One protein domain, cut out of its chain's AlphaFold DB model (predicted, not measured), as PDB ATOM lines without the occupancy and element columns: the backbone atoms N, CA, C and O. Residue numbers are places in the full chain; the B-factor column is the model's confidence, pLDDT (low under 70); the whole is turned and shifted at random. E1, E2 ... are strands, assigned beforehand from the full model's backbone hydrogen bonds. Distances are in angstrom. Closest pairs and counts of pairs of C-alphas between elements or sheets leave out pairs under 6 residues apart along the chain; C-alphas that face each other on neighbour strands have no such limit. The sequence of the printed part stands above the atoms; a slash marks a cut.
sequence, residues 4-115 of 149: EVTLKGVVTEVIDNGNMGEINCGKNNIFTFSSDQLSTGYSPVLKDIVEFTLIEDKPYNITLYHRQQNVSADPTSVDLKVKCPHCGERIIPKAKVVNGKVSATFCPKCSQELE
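This is residues 4 to 115 of the 149 residues of the protein "Zinc ribbon domain-containing protein" of Burkholderiales bacterium YL45 (UniProt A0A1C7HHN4). Two lobes lie side by side: the larger is one sheet, E3 E2 E1 E4 E5, curled into a small, nearly closed barrel, and the smaller holds the sheet E6 E7 E8 and a short pairing of residues 82 to 83 with 90 to 91. Residues 69 to 76, in the link between the lobes, stick out as a free loop. The printed part has 112 residues, with no named helix and eight strands, E1 to E8 in chain order; both sheets are antiparallel. The class is all strand, with under half of the residues, 50, in named strands; the whole is compact, radius of gyration of the C-alphas 14.2 A, spanning 39 by 34 by 28 A.

E1, residues 5 to 15, begins at C-alpha 5 (46.405, 14.879, 25.146), is 25.4 A long and bends by 73 degrees at residue 12. E2 is residues 20 to 24, E3 30 to 34, and E4 49 to 55, 19.2 A long. E5, residues 58 to 65, is 19.4 A long and bends by 68 degrees at residue 61. E6 is residues 94 to 98, E7 101 to 106, and E8 113 to 115, ending at C-alpha 115 (28.290, 23.547, 33.363).

The strongly twisted larger sheet is a folded sheet, bent back so that E3 and E2 face E4 and E5, with E1 as hinge. E1 pairs with E4 (N 7 to O 52, 2.9 A) over residues 5 to 10 and with E2 (N 12 to O 22, 2.8 A) over 10 to 15. E1 E2 E3 and E6 E7 E8 are meanders, each strand the antiparallel neighbour of the one before; E1 E2 E3 E4 is a Greek key, a meander whose first strand neighbours the fourth. Between the edge strands E3 and E5 the closest C-alphas, Phe 33 and Pro 59, are 6.7 A apart; between E1 and E7, Thr 12 and Val 102, 6.0 A.

The printed part has no cut; the links E3 to E4 and E5 to E6 are long. Mean pLDDT of the printed part is 70.9, with residues 66 to 81 and 93 to 104 among those under 70.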
ATOM      1  N   GLU A   4      50.897  14.595  23.801       69.94
ATOM      2  CA  GLU A   4      49.622  14.322  23.155       69.94
ATOM      3  C   GLU A   4      48.552  14.111  24.227       69.94
ATOM      4  O   GLU A   4      48.626  13.190  25.045       69.94
ATOM      5  N   VAL A   5      47.546  14.984  24.233       74.94
ATOM      6  CA  VAL A   5      46.405  14.879  25.146       74.94
ATOM      7  C   VAL A   5      45.129  14.800  24.329       74.94
ATOM      8  O   VAL A   5      44.804  15.720  23.581       74.94
ATOM      9  N   THR A   6      44.372  13.717  24.489       76.69
ATOM     10  CA  THR A   6      43.042  13.604  23.888       76.69
ATOM     11  C   THR A   6      42.037  14.405  24.705       76.69
ATOM     12  O   THR A   6      41.855  14.169  25.903       76.69
ATOM     13  N   LEU A   7      41.371  15.353  24.050       76.50
ATOM     14  CA  LEU A   7      40.355  16.213  24.638       76.50
ATOM     15  C   LEU A   7      39.000  15.975  23.981       76.50
ATOM     16  O   LEU A   7      38.892  15.595  22.816       76.50
ATOM     17  N   LYS A   8      37.951  16.223  24.764       80.88
ATOM     18  CA  LYS A   8      36.564  16.194  24.308       80.88
ATOM     19  C   LYS A   8      35.950  17.563  24.494       80.88
ATOM     20  O   LYS A   8      36.109  18.177  25.549       80.88
ATOM     21  N   GLY A   9      35.229  18.014  23.482       79.88
ATOM     22  CA  GLY A   9      34.602  19.322  23.482       79.88
ATOM     23  C   GLY A   9      33.297  19.348  22.710       79.88
ATOM     24  O   GLY A   9      32.805  18.332  22.219       79.88
ATOM     25  N   VAL A  10      32.721  20.539  22.631       81.06
ATOM     26  CA  VAL A  10      31.487  20.807  21.899       81.06
ATOM     27  C   VAL A  10      31.739  21.944  20.928       81.06
ATOM     28  O   VAL A  10      32.298  22.969  21.320       81.06
ATOM     29  N   VAL A  11      31.285  21.790  19.685       82.25
ATOM     30  CA  VAL A  11      31.303  22.867  18.693       82.25
ATOM     31  C   VAL A  11      30.347  23.970  19.145       82.25
ATOM     32  O   VAL A  11      29.126  23.781  19.212       82.25
ATOM     33  N   THR A  12      30.904  25.128  19.489       79.38
ATOM     34  CA  THR A  12      30.160  26.296  19.979       79.38
ATOM     35  C   THR A  12      29.944  27.360  18.916       79.38
ATOM     36  O   THR A  12      29.024  28.166  19.063       79.38
ATOM     37  N   GLU A  13      30.751  27.354  17.857       79.31
ATOM     38  CA  GLU A  13      30.648  28.283  16.734       79.31
ATOM     39  C   GLU A  13      31.065  27.580  15.438       79.31
ATOM     40  O   GLU A  13      31.995  26.776  15.452       79.31
ATOM     41  N   VAL A  14      30.366  27.874  14.341       80.94
ATOM     42  CA  VAL A  14      30.697  27.414  12.986       80.94
ATOM     43  C   VAL A  14      30.688  28.642  12.083       80.94
ATOM     44  O   VAL A  14      29.704  29.382  12.049       80.94
ATOM     45  N   ILE A  15      31.801  28.877  11.400       76.12
ATOM     46  CA  ILE A  15      32.096  30.060  10.590       76.12
ATOM     47  C   ILE A  15      32.516  29.577   9.198       76.12
ATOM     48  O   ILE A  15      32.860  28.410   9.008       76.12
ATOM     49  N   ASP A  16      32.454  30.472   8.214       80.25
ATOM     50  CA  ASP A  16      32.918  30.213   6.849       80.25
ATOM     51  C   ASP A  16      32.290  28.943   6.246       80.25
ATOM     52  O   ASP A  16      32.968  28.032   5.786       80.25
ATOM     53  N   ASN A  17      30.959  28.843   6.338       75.12
ATOM     54  CA  ASN A  17      30.169  27.714   5.829       75.12
ATOM     55  C   ASN A  17      30.597  26.322   6.335       75.12
ATOM     56  O   ASN A  17      30.309  25.326   5.677       75.12
ATOM     57  N   GLY A  18      31.239  26.231   7.504       73.62
ATOM     58  CA  GLY A  18      31.705  24.954   8.054       73.62
ATOM     59  C   GLY A  18      33.210  24.737   7.956       73.62
ATOM     60  O   GLY A  18      33.698  23.746   8.496       73.62
ATOM     61  N   ASN A  19      33.947  25.657   7.331       82.06
ATOM     62  CA  ASN A  19      35.396  25.536   7.194       82.06
ATOM     63  C   ASN A  19      36.149  25.837   8.488       82.06
ATOM     64  O   ASN A  19      37.284  25.406   8.644       82.06
ATOM     65  N   MET A  20      35.555  26.591   9.412       84.06
ATOM     66  CA  MET A  20      36.194  26.937  10.679       84.06
ATOM     67  C   MET A  20      35.181  26.986  11.813       84.06
ATOM     68  O   MET A  20      33.978  27.144  11.598       84.06
ATOM     69  N   GLY A  21      35.664  26.910  13.047       85.50
ATOM     70  CA  GLY A  21      34.802  27.087  14.204       85.50
ATOM     71  C   GLY A  21      35.529  27.057  15.537       85.50
ATOM     72  O   GLY A  21      36.752  26.951  15.608       85.50
ATOM     73  N   GLU A  22      34.744  27.148  16.606       85.31
ATOM     74  CA  GLU A  22      35.230  27.070  17.983       85.31
ATOM     75  C   GLU A  22      34.720  25.796  18.658       85.31
ATOM     76  O   GLU A  22      33.545  25.435  18.545       85.31
ATOM     77  N   ILE A  23      35.609  25.150  19.406       83.69
ATOM     78  CA  ILE A  23      35.359  23.991  20.253       83.69
ATOM     79  C   ILE A  23      35.616  24.396  21.697       83.69
ATOM     80  O   ILE A  23      36.706  24.842  22.054       83.69
ATOM     81  N   ASN A  24      34.631  24.177  22.556       80.19
ATOM     82  CA  ASN A  24      34.770  24.387  23.988       80.19
ATOM     83  C   ASN A  24      34.918  23.042  24.710       80.19
ATOM     84  O   ASN A  24      34.044  22.182  24.593       80.19
ATOM     85  N   CYS A  25      36.008  22.873  25.461       77.44
ATOM     86  CA  CYS A  25      36.333  21.661  26.227       77.44
ATOM     87  C   CYS A  25      36.069  21.808  27.737       77.44
ATOM     88  O   CYS A  25      36.536  20.993  28.534       77.44
ATOM     89  N   GLY A  26      35.354  22.860  28.144       69.50
ATOM     90  CA  GLY A  26      35.116  23.198  29.547       69.50
ATOM     91  C   GLY A  26      36.304  23.905  30.205       69.50
ATOM     92  O   GLY A  26      37.384  24.035  29.629       69.50
ATOM     93  N   LYS A  27      36.104  24.410  31.432       67.25
ATOM     94  CA  LYS A  27      37.150  25.065  32.262       67.25
ATOM     95  C   LYS A  27      37.962  26.179  31.562       67.25
ATOM     96  O   LYS A  27      39.145  26.337  31.841       67.25
ATOM     97  N   ASN A  28      37.329  26.971  30.692       63.78
ATOM     98  CA  ASN A  28      37.959  28.004  29.844       63.78
ATOM     99  C   ASN A  28      38.928  27.483  28.760       63.78
ATOM    100  O   ASN A  28      39.630  28.287  28.150       63.78
ATOM    101  N   ASN A  29      38.930  26.184  28.460       72.31
ATOM    102  CA  ASN A  29      39.703  25.630  27.351       72.31
ATOM    103  C   ASN A  29      38.887  25.727  26.058       72.31
ATOM    104  O   ASN A  29      37.968  24.935  25.824       72.31
ATOM    105  N   ILE A  30      39.203  26.733  25.244       81.06
ATOM    106  CA  ILE A  30      38.559  26.994  23.955       81.06
ATOM    107  C   ILE A  30      39.612  26.839  22.865       81.06
ATOM    108  O   ILE A  30      40.664  27.470  22.928       81.06
ATOM    109  N   PHE A  31      39.296  26.026  21.866       84.00
ATOM    110  CA  PHE A  31      40.155  25.767  20.720       84.00
ATOM    111  C   PHE A  31      39.436  26.144  19.436       84.00
ATOM    112  O   PHE A  31      38.219  26.026  19.331       84.00
ATOM    113  N   THR A  32      40.196  26.587  18.448       88.31
ATOM    114  CA  THR A  32      39.691  26.841  17.102       88.31
ATOM    115  C   THR A  32      40.055  25.679  16.205       88.31
ATOM    116  O   THR A  32      41.183  25.192  16.282       88.31
ATOM    117  N   PHE A  33      39.135  25.274  15.339       86.19
ATOM    118  CA  PHE A  33      39.413  24.279  14.313       86.19
ATOM    119  C   PHE A  33      39.246  24.844  12.910       86.19
ATOM    120  O   PHE A  33      38.502  25.806  12.697       86.19
ATOM    121  N   SER A  34      39.914  24.189  11.970       86.56
ATOM    122  CA  SER A  34      39.755  24.355  10.531       86.56
ATOM    123  C   SER A  34      39.336  23.019   9.897       86.56
ATOM    124  O   SER A  34      39.535  21.949  10.474       86.56
ATOM    125  N   SER A  35      38.691  23.061   8.733       82.81
ATOM    126  CA  SER A  35      38.110  21.889   8.068       82.81
ATOM    127  C   SER A  35      39.135  20.849   7.639       82.81
ATOM    128  O   SER A  35      38.797  19.679   7.517       82.81
ATOM    129  N   ASP A  36      40.383  21.257   7.428       83.69
ATOM    130  CA  ASP A  36      41.514  20.363   7.158       83.69
ATOM    131  C   ASP A  36      41.852  19.450   8.348       83.69
ATOM    132  O   ASP A  36      42.429  18.381   8.163       83.69
ATOM    133  N   GLN A  37      41.461  19.843   9.560       83.38
ATOM    134  CA  GLN A  37      41.627  19.051  10.779       83.38
ATOM    135  C   GLN A  37      40.439  18.113  11.036       83.38
ATOM    136  O   GLN A  37      40.514  17.268  11.933       83.38
ATOM    137  N   LEU A  38      39.340  18.277  10.289       81.00
ATOM    138  CA  LEU A  38      38.144  17.452  10.398       81.00
ATOM    139  C   LEU A  38      38.285  16.169   9.576       81.00
ATOM    140  O   LEU A  38      38.947  16.118   8.540       81.00
ATOM    141  N   SER A  39      37.579  15.132  10.012       72.62
ATOM    142  CA  SER A  39      37.424  13.911   9.221       72.62
ATOM    143  C   SER A  39      36.725  14.204   7.885       72.62
ATOM    144  O   SER A  39      35.712  14.907   7.834       72.62
ATOM    145  N   THR A  40      37.245  13.643   6.791       69.62
ATOM    146  CA  THR A  40      36.720  13.859   5.436       69.62
ATOM    147  C   THR A  40      35.251  13.445   5.315       69.62
ATOM    148  O   THR A  40      34.840  12.386   5.784       69.62
ATOM    149  N   GLY A  41      34.444  14.289   4.661       66.62
ATOM    150  CA  GLY A  41      33.015  14.040   4.434       66.62
ATOM    151  C   GLY A  41      32.081  14.484   5.565       66.62
ATOM    152  O   GLY A  41      30.868  14.355   5.418       66.62
ATOM    153  N   TYR A  42      32.613  15.046   6.656       67.75
ATOM    154  CA  TYR A  42      31.811  15.558   7.766       67.75
ATOM    155  C   TYR A  42      31.783  17.087   7.782       67.75
ATOM    156  O   TYR A  42      32.821  17.741   7.784       67.75
ATOM    157  N   SER A  43      30.574  17.654   7.828       76.00
ATOM    158  CA  SER A  43      30.361  19.089   8.029       76.00
ATOM    159  C   SER A  43      30.026  19.341   9.499       76.00
ATOM    160  O   SER A  43      29.058  18.756   9.996       76.00
ATOM    161  N   PRO A  44      30.769  20.208  10.201       78.75
ATOM    162  CA  PRO A  44      30.526  20.481  11.608       78.75
ATOM    163  C   PRO A  44      29.212  21.242  11.770       78.75
ATOM    164  O   PRO A  44      28.933  22.202  11.046       78.75
ATOM    165  N   VAL A  45      28.405  20.840  12.749       79.62
ATOM    166  CA  VAL A  45      27.187  21.558  13.128       79.62
ATOM    167  C   VAL A  45      27.284  22.011  14.578       79.62
ATOM    168  O   VAL A  45      27.953  21.411  15.422       79.62
ATOM    169  N   LEU A  46      26.613  23.122  14.884       73.00
ATOM    170  CA  LEU A  46      26.525  23.631  16.247       73.00
ATOM    171  C   LEU A  46      26.039  22.534  17.203       73.00
ATOM    172  O   LEU A  46      24.984  21.934  16.988       73.00
ATOM    173  N   LYS A  47      26.752  22.383  18.324       73.38
ATOM    174  CA  LYS A  47      26.543  21.365  19.370       73.38
ATOM    175  C   LYS A  47      26.993  19.948  19.020       73.38
ATOM    176  O   LYS A  47      26.687  19.045  19.808       73.38
ATOM    177  N   ASP A  48      27.694  19.748  17.911       78.00
ATOM    178  CA  ASP A  48      28.389  18.485  17.693       78.00
ATOM    179  C   ASP A  48      29.413  18.268  18.800       78.00
ATOM    180  O   ASP A  48      30.070  19.204  19.270       78.00
ATOM    181  N   ILE A  49      29.489  17.023  19.258       78.56
ATOM    182  CA  ILE A  49      30.516  16.615  20.206       78.56
ATOM    183  C   ILE A  49      31.739  16.271  19.377       78.56
ATOM    184  O   ILE A  49      31.625  15.616  18.346       78.56
ATOM    185  N   VAL A  50      32.900  16.714  19.828       81.75
ATOM    186  CA  VAL A  50      34.164  16.429  19.164       81.75
ATOM    187  C   VAL A  50      35.138  15.777  20.117       81.75
ATOM    188  O   VAL A  50      35.160  16.079  21.312       81.75
ATOM    189  N   GLU A  51      35.960  14.901  19.565       84.00
ATOM    190  CA  GLU A  51      37.145  14.352  20.208       84.00
ATOM    191  C   GLU A  51      38.339  14.643  19.311       84.00
ATOM    192  O   GLU A  51      38.253  14.469  18.096       84.00
ATOM    193  N   PHE A  52      39.422  15.143  19.893       82.81
ATOM    194  CA  PHE A  52      40.606  15.538  19.143       82.81
ATOM    195  C   PHE A  52      41.861  15.401  19.999       82.81
ATOM    196  O   PHE A  52      41.800  15.420  21.231       82.81
ATOM    197  N   THR A  53      43.006  15.281  19.340       79.94
ATOM    198  CA  THR A  53      44.314  15.259  19.993       79.94
ATOM    199  C   THR A  53      44.885  16.666  20.021       79.94
ATOM    200  O   THR A  53      44.896  17.359  19.007       79.94
ATOM    201  N   LEU A  54      45.359  17.097  21.185       80.25
ATOM    202  CA  LEU A  54      46.073  18.351  21.341       80.25
ATOM    203  C   LEU A  54      47.572  18.111  21.161       80.25
ATOM    204  O   LEU A  54      48.157  17.313  21.894       80.25
ATOM    205  N   ILE A  55      48.177  18.820  20.210       75.69
ATOM    206  CA  ILE A  55      49.626  18.859  19.992       75.69
ATOM    207  C   ILE A  55      50.021  20.333  19.963       75.69
ATOM    208  O   ILE A  55      49.501  21.085  19.140       75.69
ATOM    209  N   GLU A  56      50.898  20.760  20.879       72.88
ATOM    210  CA  GLU A  56      51.351  22.162  20.984       72.88
ATOM    211  C   GLU A  56      50.187  23.175  21.021       72.88
ATOM    212  O   GLU A  56      50.158  24.151  20.270       72.88
ATOM    213  N   ASP A  57      49.181  22.905  21.859       68.06
ATOM    214  CA  ASP A  57      47.968  23.726  22.012       68.06
ATOM    215  C   ASP A  57      47.101  23.872  20.745       68.06
ATOM    216  O   ASP A  57      46.162  24.673  20.712       68.06
ATOM    217  N   LYS A  58      47.352  23.056  19.712       72.69
ATOM    218  CA  LYS A  58      46.548  23.000  18.487       72.69
ATOM    219  C   LYS A  58      45.780  21.680  18.385       72.69
ATOM    220  O   LYS A  58      46.341  20.625  18.691       72.69
ATOM    221  N   PRO A  59      44.505  21.713  17.960       77.56
ATOM    222  CA  PRO A  59      43.721  20.502  17.773       77.56
ATOM    223  C   PRO A  59      44.116  19.773  16.480       77.56
ATOM    224  O   PRO A  59      44.294  20.395  15.438       77.56
ATOM    225  N   TYR A  60      44.203  18.447  16.540       78.50
ATOM    226  CA  TYR A  60      44.461  17.547  15.414       78.50
ATOM    227  C   TYR A  60      43.529  16.333  15.480       78.50
ATOM    228  O   TYR A  60      43.043  15.976  16.553       78.50
ATOM    229  N   ASN A  61      43.312  15.676  14.334       78.12
ATOM    230  CA  ASN A  61      42.463  14.484  14.210       78.12
ATOM    231  C   ASN A  61      41.075  14.679  14.839       78.12
ATOM    232  O   ASN A  61      40.640  13.899  15.688       78.12
ATOM    233  N   ILE A  62      40.389  15.755  14.450       80.12
ATOM    234  CA  ILE A  62      39.095  16.105  15.027       80.12
ATOM    235  C   ILE A  62      38.032  15.156  14.473       80.12
ATOM    236  O   ILE A  62      37.679  15.171  13.289       80.12
ATOM    237  N   THR A  63      37.501  14.337  15.369       77.44
ATOM    238  CA  THR A  63      36.404  13.411  15.097       77.44
ATOM    239  C   THR A  63      35.095  14.062  15.521       77.44
ATOM    240  O   THR A  63      34.954  14.487  16.669       77.44
ATOM    241  N   LEU A  64      34.143  14.156  14.593       75.31
ATOM    242  CA  LEU A  64      32.827  14.759  14.806       75.31
ATOM    243  C   LEU A  64      31.791  13.685  15.146       75.31
ATOM    244  O   LEU A  64      31.586  12.741  14.386       75.31
ATOM    245  N   TYR A  65      31.074  13.874  16.251       73.56
ATOM    246  CA  TYR A  65      29.940  13.048  16.651       73.56
ATOM    247  C   TYR A  65      28.655  13.864  16.533       73.56
ATOM    248  O   TYR A  65      28.345  14.716  17.376       73.56
ATOM    249  N   HIS A  66      27.897  13.592  15.470       67.19
ATOM    250  CA  HIS A  66      26.661  14.305  15.187       67.19
ATOM    251  C   HIS A  66      25.572  13.926  16.188       67.19
ATOM    252  O   HIS A  66      25.218  12.756  16.345       67.19
ATOM    253  N   ARG A  67      24.977  14.921  16.849       55.72
ATOM    254  CA  ARG A  67      23.955  14.675  17.882       55.72
ATOM    255  C   ARG A  67      22.641  14.108  17.320       55.72
ATOM    256  O   ARG A  67      21.804  13.649  18.097       55.72
ATOM    257  N   GLN A  68      22.423  14.189  16.005       49.34
ATOM    258  CA  GLN A  68      21.096  14.008  15.408       49.34
ATOM    259  C   GLN A  68      20.968  13.031  14.243       49.34
ATOM    260  O   GLN A  68      19.869  12.911  13.708       49.34
ATOM    261  N   GLN A  69      21.997  12.278  13.873       41.81
ATOM    262  CA  GLN A  69      21.771  11.198  12.919       41.81
ATOM    263  C   GLN A  69      21.630   9.883  13.671       41.81
ATOM    264  O   GLN A  69      22.444   9.549  14.528       41.81
ATOM    265  N   ASN A  70      20.563   9.154  13.343       39.53
ATOM    266  CA  ASN A  70      20.464   7.709  13.507       39.53
ATOM    267  C   ASN A  70      21.618   7.057  12.726       39.53
ATOM    268  O   ASN A  70      21.409   6.445  11.682       39.53
ATOM    269  N   VAL A  71      22.850   7.261  13.184       40.81
ATOM    270  CA  VAL A  71      24.023   6.593  12.653       40.81
ATOM    271  C   VAL A  71      23.930   5.184  13.202       40.81
ATOM    272  O   VAL A  71      23.949   4.967  14.415       40.81
ATOM    273  N   SER A  72      23.680   4.264  12.274       37.34
ATOM    274  CA  SER A  72      23.730   2.819  12.444       37.34
ATOM    275  C   SER A  72      24.752   2.426  13.508       37.34
ATOM    276  O   SER A  72      25.869   2.934  13.496       37.34
ATOM    277  N   ALA A  73      24.345   1.536  14.413       37.84
ATOM    278  CA  ALA A  73      25.141   1.030  15.520       37.84
ATOM    279  C   ALA A  73      26.488   0.465  15.032       37.84
ATOM    280  O   ALA A  73      26.588  -0.705  14.670       37.84
ATOM    281  N   ASP A  74      27.514   1.310  15.018       40.50
ATOM    282  CA  ASP A  74      28.906   0.900  14.913       40.50
ATOM    283  C   ASP A  74      29.391   0.564  16.340       40.50
ATOM    284  O   ASP A  74      29.224   1.386  17.250       40.50
ATOM    285  N   PRO A  75      29.938  -0.638  16.597       42.06
ATOM    286  CA  PRO A  75      30.398  -1.069  17.921       42.06
ATOM    287  C   PRO A  75      31.537  -0.226  18.522       42.06
ATOM    288  O   PRO A  75      31.900  -0.441  19.677       42.06
ATOM    289  N   THR A  76      32.080   0.746  17.785       43.22
ATOM    290  CA  THR A  76      33.013   1.761  18.308       43.22
ATOM    291  C   THR A  76      32.311   3.001  18.879       43.22
ATOM    292  O   THR A  76      32.967   4.000  19.171       43.22
ATOM    293  N   SER A  77      30.984   2.951  19.073       42.69
ATOM    294  CA  SER A  77      30.181   4.061  19.591       42.69
ATOM    295  C   SER A  77      30.761   4.619  20.893       42.69
ATOM    296  O   SER A  77      30.656   4.005  21.960       42.69
ATOM    297  N   VAL A  78      31.364   5.803  20.811       48.59
ATOM    298  CA  VAL A  78      31.837   6.541  21.980       48.59
ATOM    299  C   VAL A  78      30.647   6.793  22.902       48.59
ATOM    300  O   VAL A  78      29.631   7.345  22.482       48.59
ATOM    301  N   ASP A  79      30.747   6.369  24.167       51.78
ATOM    302  CA  ASP A  79      29.700   6.615  25.160       51.78
ATOM    303  C   ASP A  79      29.633   8.122  25.450       51.78
ATOM    304  O   ASP A  79      30.382   8.663  26.262       51.78
ATOM    305  N   LEU A  80      28.731   8.815  24.751       55.94
ATOM    306  CA  LEU A  80      28.465  10.250  24.912       55.94
ATOM    307  C   LEU A  80      27.742  10.566  26.237       55.94
ATOM    308  O   LEU A  80      27.405  11.725  26.503       55.94
ATOM    309  N   LYS A  81      27.435   9.552  27.059       66.25
ATOM    310  CA  LYS A  81      26.740   9.733  28.331       66.25
ATOM    311  C   LYS A  81      27.738  10.082  29.427       66.25
ATOM    312  O   LYS A  81      28.572   9.275  29.826       66.25
ATOM    313  N   VAL A  82      27.574  11.265  30.003       71.56
ATOM    314  CA  VAL A  82      28.295  11.671  31.213       71.56
ATOM    315  C   VAL A  82      27.442  11.405  32.446       71.56
ATOM    316  O   VAL A  82      26.211  11.463  32.410       71.56
ATOM    317  N   LYS A  83      28.093  11.098  33.568       74.06
ATOM    318  CA  LYS A  83      27.405  10.923  34.847       74.06
ATOM    319  C   LYS A  83      27.016  12.292  35.404       74.06
ATOM    320  O   LYS A  83      27.872  13.151  35.589       74.06
ATOM    321  N   CYS A  84      25.733  12.496  35.682       76.31
ATOM    322  CA  CYS A  84      25.256  13.714  36.324       76.31
ATOM    323  C   CYS A  84      25.788  13.791  37.771       76.31
ATOM    324  O   CYS A  84      25.540  12.858  38.537       76.31
ATOM    325  N   PRO A  85      26.443  14.888  38.192       77.88
ATOM    326  CA  PRO A  85      26.882  15.077  39.574       77.88
ATOM    327  C   PRO A  85      25.707  15.282  40.543       77.88
ATOM    328  O   PRO A  85      25.844  15.007  41.728       77.88
ATOM    329  N   HIS A  86      24.546  15.719  40.045       82.38
ATOM    330  CA  HIS A  86      23.375  16.024  40.875       82.38
ATOM    331  C   HIS A  86      22.454  14.823  41.093       82.38
ATOM    332  O   HIS A  86      21.938  14.638  42.187       82.38
ATOM    333  N   CYS A  87      22.216  14.012  40.056       82.62
ATOM    334  CA  CYS A  87      21.297  12.868  40.137       82.62
ATOM    335  C   CYS A  87      21.973  11.507  39.937       82.62
ATOM    336  O   CYS A  87      21.287  10.492  39.915       82.62
ATOM    337  N   GLY A  88      23.294  11.464  39.732       80.00
ATOM    338  CA  GLY A  88      24.071  10.227  39.599       80.00
ATOM    339  C   GLY A  88      23.853   9.434  38.305       80.00
ATOM    340  O   GLY A  88      24.609   8.502  38.034       80.00
ATOM    341  N   GLU A  89      22.865   9.808  37.494       78.81
ATOM    342  CA  GLU A  89      22.479   9.094  36.276       78.81
ATOM    343  C   GLU A  89      23.445   9.364  35.114       78.81
ATOM    344  O   GLU A  89      23.889  10.500  34.922       78.81
ATOM    345  N   ARG A  90      23.723   8.350  34.282       75.62
ATOM    346  CA  ARG A  90      24.373   8.554  32.977       75.62
ATOM    347  C   ARG A  90      23.391   9.178  31.992       75.62
ATOM    348  O   ARG A  90      22.420   8.551  31.576       75.62
ATOM    349  N   ILE A  91      23.662  10.417  31.609       73.81
ATOM    350  CA  ILE A  91      22.785  11.250  30.790       73.81
ATOM    351  C   ILE A  91      23.551  11.881  29.635       73.81
ATOM    352  O   ILE A  91      24.763  12.056  29.690       73.81
ATOM    353  N   ILE A  92      22.811  12.301  28.613       72.44
ATOM    354  CA  ILE A  92      23.331  13.165  27.552       72.44
ATOM    355  C   ILE A  92      22.938  14.616  27.905       72.44
ATOM    356  O   ILE A  92      21.742  14.931  27.873       72.44
ATOM    357  N   PRO A  93      23.890  15.502  28.265       68.12
ATOM    358  CA  PRO A  93      23.614  16.878  28.680       68.12
ATOM    359  C   PRO A  93      22.879  17.679  27.604       68.12
ATOM    360  O   PRO A  93      23.228  17.645  26.419       68.12
ATOM    361  N   LYS A  94      21.854  18.444  27.986       67.19
ATOM    362  CA  LYS A  94      21.127  19.335  27.070       67.19
ATOM    363  C   LYS A  94      21.737  20.731  27.096       67.19
ATOM    364  O   LYS A  94      21.803  21.352  28.145       67.19
ATOM    365  N   ALA A  95      22.158  21.225  25.936       62.03
ATOM    366  CA  ALA A  95      22.716  22.564  25.791       62.03
ATOM    367  C   ALA A  95      21.596  23.609  25.653       62.03
ATOM    368  O   ALA A  95      20.749  23.493  24.762       62.03
ATOM    369  N   LYS A  96      21.621  24.646  26.493       62.72
ATOM    370  CA  LYS A  96      20.802  25.853  26.346       62.72
ATOM    371  C   LYS A  96      21.535  26.833  25.444       62.72
ATOM    372  O   LYS A  96      22.665  27.227  25.728       62.72
ATOM    373  N   VAL A  97      20.877  27.216  24.357       54.56
ATOM    374  CA  VAL A  97      21.385  28.219  23.419       54.56
ATOM    375  C   VAL A  97      20.723  29.540  23.733       54.56
ATOM    376  O   VAL A  97      19.499  29.612  23.820       54.56
ATOM    377  N   VAL A  98      21.537  30.573  23.891       57.44
ATOM    378  CA  VAL A  98      21.080  31.953  24.023       57.44
ATOM    379  C   VAL A  98      21.828  32.746  22.958       57.44
ATOM    380  O   VAL A  98      23.055  32.729  22.928       57.44
ATOM    381  N   ASN A  99      21.098  33.398  22.050       47.72
ATOM    382  CA  ASN A  99      21.667  34.198  20.953       47.72
ATOM    383  C   ASN A  99      22.650  33.427  20.047       47.72
ATOM    384  O   ASN A  99      23.722  33.927  19.722       47.72
ATOM    385  N   GLY A 100      22.320  32.184  19.679       49.19
ATOM    386  CA  GLY A 100      23.150  31.361  18.787       49.19
ATOM    387  C   GLY A 100      24.390  30.733  19.437       49.19
ATOM    388  O   GLY A 100      24.991  29.855  18.829       49.19
ATOM    389  N   LYS A 101      24.730  31.096  20.683       42.31
ATOM    390  CA  LYS A 101      25.846  30.506  21.440       42.31
ATOM    391  C   LYS A 101      25.349  29.578  22.546       42.31
ATOM    392  O   LYS A 101      24.317  29.823  23.179       42.31
ATOM    393  N   VAL A 102      26.079  28.490  22.782       53.84
ATOM    394  CA  VAL A 102      25.800  27.574  23.896       53.84
ATOM    395  C   VAL A 102      26.186  28.269  25.201       53.84
ATOM    396  O   VAL A 102      27.343  28.614  25.405       53.84
ATOM    397  N   SER A 103      25.203  28.504  26.069       58.75
ATOM    398  CA  SER A 103      25.384  29.265  27.310       58.75
ATOM    399  C   SER A 103      25.522  28.367  28.539       58.75
ATOM    400  O   SER A 103      26.243  28.722  29.465       58.75
ATOM    401  N   ALA A 104      24.863  27.207  28.561       65.25
ATOM    402  CA  ALA A 104      24.991  26.234  29.646       65.25
ATOM    403  C   ALA A 104      24.557  24.835  29.192       65.25
ATOM    404  O   ALA A 104      23.797  24.701  28.227       65.25
ATOM    405  N   THR A 105      25.006  23.793  29.889       71.38
ATOM    406  CA  THR A 105      24.440  22.441  29.778       71.38
ATOM    407  C   THR A 105      23.647  22.067  31.025       71.38
ATOM    408  O   THR A 105      23.996  22.448  32.135       71.38
ATOM    409  N   PHE A 106      22.572  21.299  30.842       74.94
ATOM    410  CA  PHE A 106      21.664  20.879  31.906       74.94
ATOM    411  C   PHE A 106      21.429  19.374  31.866       74.94
ATOM    412  O   PHE A 106      21.423  18.742  30.801       74.94
ATOM    413  N   CYS A 107      21.173  18.800  33.036       76.62
ATOM    414  CA  CYS A 107      20.696  17.435  33.158       76.62
ATOM    415  C   CYS A 107      19.242  17.339  32.668       76.62
ATOM    416  O   CYS A 107      18.384  18.032  33.203       76.62
ATOM    417  N   PRO A 108      18.903  16.458  31.710       73.56
ATOM    418  CA  PRO A 108      17.523  16.299  31.256       73.56
ATOM    419  C   PRO A 108      16.603  15.647  32.299       73.56
ATOM    420  O   PRO A 108      15.391  15.726  32.138       73.56
ATOM    421  N   LYS A 109      17.155  14.989  33.332       78.56
ATOM    422  CA  LYS A 109      16.370  14.348  34.397       78.56
ATOM    423  C   LYS A 109      16.099  15.278  35.576       78.56
ATOM    424  O   LYS A 109      14.951  15.430  35.966       78.56
ATOM    425  N   CYS A 110      17.131  15.900  36.143       81.38
ATOM    426  CA  CYS A 110      16.971  16.779  37.305       81.38
ATOM    427  C   CYS A 110      16.892  18.267  36.947       81.38
ATOM    428  O   CYS A 110      16.756  19.090  37.844       81.38
ATOM    429  N   SER A 111      16.995  18.622  35.661       78.00
ATOM    430  CA  SER A 111      17.003  20.007  35.159       78.00
ATOM    431  C   SER A 111      18.087  20.906  35.763       78.00
ATOM    432  O   SER A 111      18.096  22.106  35.508       78.00
ATOM    433  N   GLN A 112      19.023  20.334  36.526       76.19
ATOM    434  CA  GLN A 112      20.121  21.072  37.130       76.19
ATOM    435  C   GLN A 112      21.170  21.434  36.092       76.19
ATOM    436  O   GLN A 112      21.481  20.646  35.191       76.19
ATOM    437  N   GLU A 113      21.726  22.628  36.256       74.25
ATOM    438  CA  GLU A 113      22.843  23.114  35.462       74.25
ATOM    439  C   GLU A 113      24.093  22.291  35.797       74.25
ATOM    440  O   GLU A 113      24.426  22.062  36.963       74.25
ATOM    441  N   LEU A 114      24.738  21.775  34.758       67.62
ATOM    442  CA  LEU A 114      25.944  20.960  34.860       67.62
ATOM    443  C   LEU A 114      27.179  21.833  34.704       67.62
ATOM    444  O   LEU A 114      28.101  21.754  35.508       67.62
ATOM    445  N   GLU A 115      27.172  22.678  33.678       63.16
ATOM    446  CA  GLU A 115      28.290  23.547  33.363       63.16
ATOM    447  C   GLU A 115      27.769  24.826  32.713       63.16
ATOM    448  O   GLU A 115      27.019  24.781  31.730       63.16
TER     449      GLU A 115